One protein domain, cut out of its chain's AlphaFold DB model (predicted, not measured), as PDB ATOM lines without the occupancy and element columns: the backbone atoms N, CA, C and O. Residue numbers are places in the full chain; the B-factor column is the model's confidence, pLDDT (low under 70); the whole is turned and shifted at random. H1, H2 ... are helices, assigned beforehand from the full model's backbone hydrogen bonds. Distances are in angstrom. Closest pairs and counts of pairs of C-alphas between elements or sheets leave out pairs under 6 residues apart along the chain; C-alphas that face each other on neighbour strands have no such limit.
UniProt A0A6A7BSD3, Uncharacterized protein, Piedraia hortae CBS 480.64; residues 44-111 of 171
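Overview. This is residues 44 to 111 of the 171 residues of an uncharacterized protein of Piedraia hortae CBS 480.64 (UniProt A0A6A7BSD3). There is little regular structure here: the chain is drawn out into a rod, with a loop, residues 44 to 62, folding back at one end, short helices H1 and H2 one after the other along the middle, and H3 set across the far end. The printed part has 68 residues, with three named helices in the order H1, H2, H3 and no named strand; the class is all helix, with 26 residues in named elements, under half. It is extended, with a radius of gyration of the C-alphas of 21.6 A, spanning 62 by 24 by 19 A.

Along the chain. Start at C-alpha 44, (258.047, 220.594, 236.851); residues 44 to 69 hold no named element. Then find H1 at residues 70 to 73, and H2 at residues 76 to 83, 10.1 A long. H3, residues 98 to 111, runs 20.0 A to C-alpha 111 at (256.561, 217.941, 189.966).

Arrangement. H1 and H2 meet only through their tight link of 2 residues. H3 is apart from H1 and from H2. In H2 and H3 every O i to N i+4 pair is within hydrogen-bond range; H1 is too short for such a pair.

Size, cuts and confidence. The C-alphas farthest apart, Asn 55 and Leu 109, are 63.3 A apart. The printed part has no cut; the link from H2 to H3, 14 residues, is long. Look for pLDDT under 70 at residues 79 to 96.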
ATOM      1  N   GLY A  44     258.550 221.098 235.571       88.19
ATOM      2  CA  GLY A  44     258.047 220.594 236.851       88.19
ATOM      3  C   GLY A  44     257.432 219.190 236.803       88.19
ATOM      4  O   GLY A  44     257.099 218.643 237.855       88.19
ATOM      5  N   LEU A  45     257.305 218.560 235.627       90.44
ATOM      6  CA  LEU A  45     256.805 217.187 235.527       90.44
ATOM      7  C   LEU A  45     257.833 216.184 236.080       90.44
ATOM      8  O   LEU A  45     258.950 216.088 235.577       90.44
ATOM      9  N   VAL A  46     257.446 215.393 237.082       92.50
ATOM     10  CA  VAL A  46     258.277 214.293 237.601       92.50
ATOM     11  C   VAL A  46     258.301 213.148 236.586       92.50
ATOM     12  O   VAL A  46     257.261 212.552 236.286       92.50
ATOM     13  N   LEU A  47     259.486 212.819 236.075       90.94
ATOM     14  CA  LEU A  47     259.686 211.741 235.109       90.94
ATOM     15  C   LEU A  47     259.809 210.401 235.840       90.94
ATOM     16  O   LEU A  47     260.895 209.981 236.241       90.94
ATOM     17  N   LYS A  48     258.660 209.751 236.029       91.62
ATOM     18  CA  LYS A  48     258.544 208.515 236.810       91.62
ATOM     19  C   LYS A  48     259.339 207.362 236.197       91.62
ATOM     20  O   LYS A  48     259.256 207.127 234.992       91.62
ATOM     21  N   GLY A  49     260.022 206.594 237.045       90.44
ATOM     22  CA  GLY A  49     260.654 205.329 236.655       90.44
ATOM     23  C   GLY A  49     261.981 205.476 235.906       90.44
ATOM     24  O   GLY A  49     262.419 204.523 235.263       90.44
ATOM     25  N   LEU A  50     262.620 206.648 235.980       91.50
ATOM     26  CA  LEU A  50     263.985 206.844 235.483       91.50
ATOM     27  C   LEU A  50     265.031 206.544 236.557       91.50
ATOM     28  O   LEU A  50     266.121 206.068 236.233       91.50
ATOM     29  N   ASN A  51     264.727 206.823 237.826       92.19
ATOM     30  CA  ASN A  51     265.662 206.548 238.899       92.19
ATOM     31  C   ASN A  51     265.626 205.064 239.311       92.19
ATOM     32  O   ASN A  51     264.580 204.506 239.632       92.19
ATOM     33  N   PHE A  52     266.804 204.440 239.360       92.88
ATOM     34  CA  PHE A  52     267.003 203.067 239.836       92.88
ATOM     35  C   PHE A  52     267.698 203.001 241.210       92.88
ATOM     36  O   PHE A  52     267.909 201.915 241.753       92.88
ATOM     37  N   GLN A  53     268.094 204.144 241.779       94.12
ATOM     38  CA  GLN A  53     268.811 204.225 243.050       94.12
ATOM     39  C   GLN A  53     267.846 204.456 244.221       94.12
ATOM     40  O   GLN A  53     267.007 205.348 244.191       94.12
ATOM     41  N   LYS A  54     268.008 203.685 245.303       87.12
ATOM     42  CA  LYS A  54     267.057 203.632 246.434       87.12
ATOM     43  C   LYS A  54     266.898 204.934 247.232       87.12
ATOM     44  O   LYS A  54     265.869 205.111 247.869       87.12
ATOM     45  N   ASN A  55     267.889 205.826 247.199       88.69
ATOM     46  CA  ASN A  55     267.914 207.059 248.004       88.69
ATOM     47  C   ASN A  55     267.808 208.334 247.156       88.69
ATOM     48  O   ASN A  55     268.084 209.423 247.650       88.69
ATOM     49  N   PHE A  56     267.467 208.196 245.877       88.88
ATOM     50  CA  PHE A  56     267.327 209.328 244.971       88.88
ATOM     51  C   PHE A  56     265.866 209.500 244.570       88.88
ATOM     52  O   PHE A  56     265.070 208.563 244.626       88.88
ATOM     53  N   GLN A  57     265.519 210.721 244.184       89.88
ATOM     54  CA  GLN A  57     264.203 211.036 243.650       89.88
ATOM     55  C   GLN A  57     264.233 210.962 242.122       89.88
ATOM     56  O   GLN A  57     265.272 211.196 241.502       89.88
ATOM     57  N   ASP A  58     263.088 210.646 241.518       92.62
ATOM     58  CA  ASP A  58     262.921 210.748 240.070       92.62
ATOM     59  C   ASP A  58     263.210 212.183 239.587       92.62
ATOM     60  O   ASP A  58     262.812 213.154 240.243       92.62
ATOM     61  N   PRO A  59     263.902 212.343 238.445       92.81
ATOM     62  CA  PRO A  59     264.261 213.654 237.933       92.81
ATOM     63  C   PRO A  59     263.016 214.440 237.512       92.81
ATOM     64  O   PRO A  59     262.049 213.901 236.967       92.81
ATOM     65  N   ILE A  60     263.069 215.748 237.746       93.31
ATOM     66  CA  ILE A  60     262.014 216.690 237.376       93.31
ATOM     67  C   ILE A  60     262.379 217.328 236.034       93.31
ATOM     68  O   ILE A  60     263.522 217.745 235.832       93.31
ATOM     69  N   ALA A  61     261.416 217.394 235.115       92.88
ATOM     70  CA  ALA A  61     261.576 218.064 233.833       92.88
ATOM     71  C   ALA A  61     261.846 219.562 234.040       92.88
ATOM     72  O   ALA A  61     261.117 220.245 234.763       92.88
ATOM     73  N   LYS A  62     262.905 220.060 233.404       90.38
ATOM     74  CA  LYS A  62     263.298 221.471 233.411       90.38
ATOM     75  C   LYS A  62     262.553 222.242 232.321       90.38
ATOM     76  O   LYS A  62     261.787 221.666 231.550       90.38
ATOM     77  N   GLU A  63     262.764 223.550 232.263       89.69
ATOM     78  CA  GLU A  63     262.268 224.361 231.154       89.69
ATOM     79  C   GLU A  63     262.980 223.995 229.841       89.69
ATOM     80  O   GLU A  63     264.145 223.597 229.835       89.69
ATOM     81  N   ASN A  64     262.284 224.146 228.711       87.12
ATOM     82  CA  ASN A  64     262.800 223.792 227.383       87.12
ATOM     83  C   ASN A  64     264.095 224.524 227.016       87.12
ATOM     84  O   ASN A  64     264.898 224.000 226.247       87.12
ATOM     85  N   ASP A  65     264.290 225.715 227.575       87.81
ATOM     86  CA  ASP A  65     265.431 226.584 227.301       87.81
ATOM     87  C   ASP A  65     266.691 226.174 228.072       87.81
ATOM     88  O   ASP A  65     267.793 226.535 227.674       87.81
ATOM     89  N   GLU A  66     266.542 225.387 229.141       91.31
ATOM     90  CA  GLU A  66     267.671 224.861 229.914       91.31
ATOM     91  C   GLU A  66     268.255 223.588 229.281       91.31
ATOM     92  O   GLU A  66     269.376 223.173 229.594       91.31
ATOM     93  N   TYR A  67     267.508 222.951 228.376       91.12
ATOM     94  CA  TYR A  67     268.001 221.808 227.624       91.12
ATOM     95  C   TYR A  67     268.853 222.258 226.433       91.12
ATOM     96  O   TYR A  67     268.531 223.239 225.765       91.12
ATOM     97  N   PRO A  68     269.929 221.521 226.119       93.25
ATOM     98  CA  PRO A  68     270.799 221.864 225.006       93.25
ATOM     99  C   PRO A  68     270.088 221.704 223.653       93.25
ATOM    100  O   PRO A  68     269.317 220.765 223.450       93.25
ATOM    101  N   ASP A  69     270.424 222.573 222.696       89.81
ATOM    102  CA  ASP A  69     269.729 222.674 221.402       89.81
ATOM    103  C   ASP A  69     269.711 221.375 220.586       89.81
ATOM    104  O   ASP A  69     268.739 221.079 219.889       89.81
ATOM    105  N   TRP A  70     270.758 220.549 220.697       89.75
ATOM    106  CA  TRP A  70     270.842 219.286 219.957       89.75
ATOM    107  C   TRP A  70     269.684 218.330 220.273       89.75
ATOM    108  O   TRP A  70     269.337 217.518 219.414       89.75
ATOM    109  N   LEU A  71     269.062 218.431 221.458       89.56
ATOM    110  CA  LEU A  71     267.931 217.592 221.865       89.56
ATOM    111  C   LEU A  71     266.765 217.721 220.880       89.56
ATOM    112  O   LEU A  71     266.174 216.718 220.474       89.56
ATOM    113  N   TRP A  72     266.481 218.946 220.446       88.19
ATOM    114  CA  TRP A  72     265.353 219.258 219.574       88.19
ATOM    115  C   TRP A  72     265.560 218.764 218.138       88.19
ATOM    116  O   TRP A  72     264.584 218.484 217.443       88.19
ATOM    117  N   HIS A  73     266.816 218.560 217.733       87.44
ATOM    118  CA  HIS A  73     267.198 218.049 216.413       87.44
ATOM    119  C   HIS A  73     267.325 216.519 216.349       87.44
ATOM    120  O   HIS A  73     267.461 215.944 215.268       87.44
ATOM    121  N   THR A  74     267.247 215.814 217.483       87.81
ATOM    122  CA  THR A  74     267.407 214.344 217.520       87.81
ATOM    123  C   THR A  74     266.366 213.596 216.683       87.81
ATOM    124  O   THR A  74     266.670 212.568 216.074       87.81
ATOM    125  N   LEU A  75     265.135 214.110 216.625       85.94
ATOM    126  CA  LEU A  75     264.038 213.491 215.883       85.94
ATOM    127  C   LEU A  75     264.097 213.766 214.378       85.94
ATOM    128  O   LEU A  75     263.440 213.056 213.614       85.94
ATOM    129  N   ASP A  76     264.890 214.741 213.934       84.94
ATOM    130  CA  ASP A  76     264.987 215.091 212.517       84.94
ATOM    131  C   ASP A  76     265.619 213.949 211.709       84.94
ATOM    132  O   ASP A  76     265.129 213.621 210.633       84.94
ATOM    133  N   ALA A  77     266.561 213.198 212.292       78.50
ATOM    134  CA  ALA A  77     267.106 211.989 211.671       78.50
ATOM    135  C   ALA A  77     266.033 210.916 211.384       78.50
ATOM    136  O   ALA A  77     266.132 210.179 210.403       78.50
ATOM    137  N   LYS A  78     264.989 210.823 212.221       73.44
ATOM    138  CA  LYS A  78     263.863 209.898 212.006       73.44
ATOM    139  C   LYS A  78     262.929 210.415 210.911       73.44
ATOM    140  O   LYS A  78     262.454 209.617 210.100       73.44
ATOM    141  N   LYS A  79     262.699 211.730 210.855       68.06
ATOM    142  CA  LYS A  79     261.926 212.365 209.779       68.06
ATOM    143  C   LYS A  79     262.621 212.212 208.435       68.06
ATOM    144  O   LYS A  79     261.972 211.771 207.504       68.06
ATOM    145  N   GLU A  80     263.932 212.434 208.350       65.00
ATOM    146  CA  GLU A  80     264.704 212.214 207.120       65.00
ATOM    147  C   GLU A  80     264.538 210.785 206.602       65.00
ATOM    148  O   GLU A  80     264.305 210.581 205.417       65.00
ATOM    149  N   THR A  81     264.584 209.775 207.477       60.19
ATOM    150  CA  THR A  81     264.338 208.387 207.051       60.19
ATOM    151  C   THR A  81     262.893 208.117 206.624       60.19
ATOM    152  O   THR A  81     262.662 207.217 205.821       60.19
ATOM    153  N   ALA A  82     261.927 208.877 207.145       55.88
ATOM    154  CA  ALA A  82     260.517 208.764 206.780       55.88
ATOM    155  C   ALA A  82     260.192 209.515 205.473       55.88
ATOM    156  O   ALA A  82     259.430 209.006 204.653       55.88
ATOM    157  N   GLU A  83     260.799 210.686 205.260       51.28
ATOM    158  CA  GLU A  83     260.627 211.550 204.087       51.28
ATOM    159  C   GLU A  83     261.473 211.102 202.885       51.28
ATOM    160  O   GLU A  83     261.030 211.238 201.748       51.28
ATOM    161  N   ALA A  84     262.648 210.496 203.101       49.12
ATOM    162  CA  ALA A  84     263.521 209.978 202.038       49.12
ATOM    163  C   ALA A  84     262.992 208.705 201.338       49.12
ATOM    164  O   ALA A  84     263.751 208.021 200.653       49.12
ATOM    165  N   GLY A  85     261.697 208.398 201.473       46.09
ATOM    166  CA  GLY A  85     260.992 207.516 200.543       46.09
ATOM    167  C   GLY A  85     261.339 206.035 200.660       46.09
ATOM    168  O   GLY A  85     261.723 205.428 199.673       46.09
ATOM    169  N   LEU A  86     261.200 205.435 201.848       45.09
ATOM    170  CA  LEU A  86     261.281 203.970 201.991       45.09
ATOM    171  C   LEU A  86     260.240 203.354 202.941       45.09
ATOM    172  O   LEU A  86     260.427 202.228 203.399       45.09
ATOM    173  N   GLY A  87     259.131 204.032 203.254       42.62
ATOM    174  CA  GLY A  87     258.113 203.352 204.067       42.62
ATOM    175  C   GLY A  87     256.762 204.021 204.262       42.62
ATOM    176  O   GLY A  87     255.788 203.300 204.431       42.62
ATOM    177  N   ALA A  88     256.662 205.351 204.226       44.09
ATOM    178  CA  ALA A  88     255.381 206.001 204.519       44.09
ATOM    179  C   ALA A  88     254.514 206.213 203.269       44.09
ATOM    180  O   ALA A  88     253.338 205.871 203.286       44.09
ATOM    181  N   ASP A  89     255.084 206.740 202.180       45.81
ATOM    182  CA  ASP A  89     254.276 207.133 201.015       45.81
ATOM    183  C   ASP A  89     254.275 206.092 199.885       45.81
ATOM    184  O   ASP A  89     253.257 205.918 199.220       45.81
ATOM    185  N   GLU A  90     255.376 205.357 199.693       50.09
ATOM    186  CA  GLU A  90     255.519 204.365 198.613       50.09
ATOM    187  C   GLU A  90     254.769 203.055 198.919       50.09
ATOM    188  O   GLU A  90     254.129 202.481 198.038       50.09
ATOM    189  N   GLY A  91     254.743 202.640 200.193       51.53
ATOM    190  CA  GLY A  91     253.966 201.486 200.667       51.53
ATOM    191  C   GLY A  91     252.452 201.726 200.726       51.53
ATOM    192  O   GLY A  91     251.681 200.773 200.789       51.53
ATOM    193  N   ASP A  92     252.016 202.985 200.651       54.88
ATOM    194  CA  ASP A  92     250.602 203.373 200.679       54.88
ATOM    195  C   ASP A  92     250.039 203.620 199.265       54.88
ATOM    196  O   ASP A  92     248.841 203.796 199.068       54.88
ATOM    197  N   LEU A  93     250.858 203.582 198.208       52.38
ATOM    198  CA  LEU A  93     250.353 203.761 196.840       52.38
ATOM    199  C   LEU A  93     249.358 202.667 196.429       52.38
ATOM    200  O   LEU A  93     248.479 202.934 195.610       52.38
ATOM    201  N   TYR A  94     249.463 201.463 197.001       53.38
ATOM    202  CA  TYR A  94     248.577 200.341 196.681       53.38
ATOM    203  C   TYR A  94     247.317 200.262 197.564       53.38
ATOM    204  O   TYR A  94     246.292 199.767 197.098       53.38
ATOM    205  N   SER A  95     247.350 200.818 198.780       65.88
ATOM    206  CA  SER A  95     246.190 200.893 199.691       65.88
ATOM    207  C   SER A  95     245.294 202.113 199.439       65.88
ATOM    208  O   SER A  95     244.149 202.164 199.889       65.88
ATOM    209  N   LYS A  96     245.777 203.085 198.658       66.19
ATOM    210  CA  LYS A  96     245.018 204.264 198.226       66.19
ATOM    211  C   LYS A  96     243.986 203.924 197.134       66.19
ATOM    212  O   LYS A  96     244.226 203.135 196.211       66.19
ATOM    213  N   SER A  97     242.824 204.585 197.173       80.50
ATOM    214  CA  SER A  97     241.765 204.418 196.159       80.50
ATOM    215  C   SER A  97     242.262 204.744 194.735       80.50
ATOM    216  O   SER A  97     243.211 205.510 194.543       80.50
ATOM    217  N   LYS A  98     241.613 204.194 193.690       81.88
ATOM    218  CA  LYS A  98     241.979 204.428 192.268       81.88
ATOM    219  C   LYS A  98     242.118 205.922 191.932       81.88
ATOM    220  O   LYS A  98     243.018 206.304 191.187       81.88
ATOM    221  N   SER A  99     241.253 206.765 192.494       82.50
ATOM    222  CA  SER A  99     241.270 208.219 192.287       82.50
ATOM    223  C   SER A  99     242.475 208.892 192.946       82.50
ATOM    224  O   SER A  99     243.085 209.783 192.359       82.50
ATOM    225  N   GLN A 100     242.864 208.433 194.134       83.94
ATOM    226  CA  GLN A 100     244.011 208.968 194.860       83.94
ATOM    227  C   GLN A 100     245.334 208.599 194.179       83.94
ATOM    228  O   GLN A 100     246.210 209.453 194.071       83.94
ATOM    229  N   ARG A 101     245.434 207.390 193.606       82.75
ATOM    230  CA  ARG A 101     246.561 206.998 192.743       82.75
ATOM    231  C   ARG A 101     246.695 207.900 191.517       82.75
ATOM    232  O   ARG A 101     247.783 208.389 191.242       82.75
ATOM    233  N   LYS A 102     245.591 208.182 190.812       85.81
ATOM    234  CA  LYS A 102     245.597 209.096 189.652       85.81
ATOM    235  C   LYS A 102     246.017 210.515 190.035       85.81
ATOM    236  O   LYS A 102     246.815 211.123 189.333       85.81
ATOM    237  N   LYS A 103     245.499 211.032 191.154       86.38
ATOM    238  CA  LYS A 103     245.855 212.363 191.662       86.38
ATOM    239  C   LYS A 103     247.330 212.437 192.065       86.38
ATOM    240  O   LYS A 103     247.986 213.420 191.737       86.38
ATOM    241  N   ALA A 104     247.849 211.403 192.727       84.38
ATOM    242  CA  ALA A 104     249.263 211.303 193.073       84.38
ATOM    243  C   ALA A 104     250.145 211.236 191.817       84.38
ATOM    244  O   ALA A 104     251.085 212.012 191.708       84.38
ATOM    245  N   ALA A 105     249.792 210.405 190.831       85.31
ATOM    246  CA  ALA A 105     250.522 210.307 189.565       85.31
ATOM    247  C   ALA A 105     250.543 211.640 188.797       85.31
ATOM    248  O   ALA A 105     251.597 212.080 188.354       85.31
ATOM    249  N   ALA A 106     249.406 212.337 188.706       88.12
ATOM    250  CA  ALA A 106     249.343 213.659 188.082       88.12
ATOM    251  C   ALA A 106     250.186 214.707 188.835       88.12
ATOM    252  O   ALA A 106     250.817 215.560 188.212       88.12
ATOM    253  N   ALA A 107     250.221 214.643 190.172       86.94
ATOM    254  CA  ALA A 107     251.062 215.519 190.987       86.94
ATOM    255  C   ALA A 107     252.562 215.221 190.813       86.94
ATOM    256  O   ALA A 107     253.353 216.163 190.780       86.94
ATOM    257  N   LEU A 108     252.945 213.947 190.666       85.19
ATOM    258  CA  LEU A 108     254.321 213.538 190.375       85.19
ATOM    259  C   LEU A 108     254.769 214.033 188.999       85.19
ATOM    260  O   LEU A 108     255.774 214.727 188.936       85.19
ATOM    261  N   LEU A 109     253.972 213.821 187.947       87.00
ATOM    262  CA  LEU A 109     254.274 214.323 186.598       87.00
ATOM    263  C   LEU A 109     254.432 215.850 186.568       87.00
ATOM    264  O   LEU A 109     255.355 216.373 185.952       87.00
ATOM    265  N   LYS A 110     253.568 216.585 187.283       89.31
ATOM    266  CA  LYS A 110     253.684 218.048 187.415       89.31
ATOM    267  C   LYS A 110     254.938 218.463 188.191       89.31
ATOM    268  O   LYS A 110     255.524 219.507 187.916       89.31
ATOM    269  N   ARG A 111     255.333 217.689 189.203       83.38
ATOM    270  CA  ARG A 111     256.561 217.941 189.966       83.38
ATOM    271  C   ARG A 111     257.795 217.639 189.122       83.38
ATOM    272  O   ARG A 111     258.752 218.395 189.208       83.38
TER     273      ARG A 111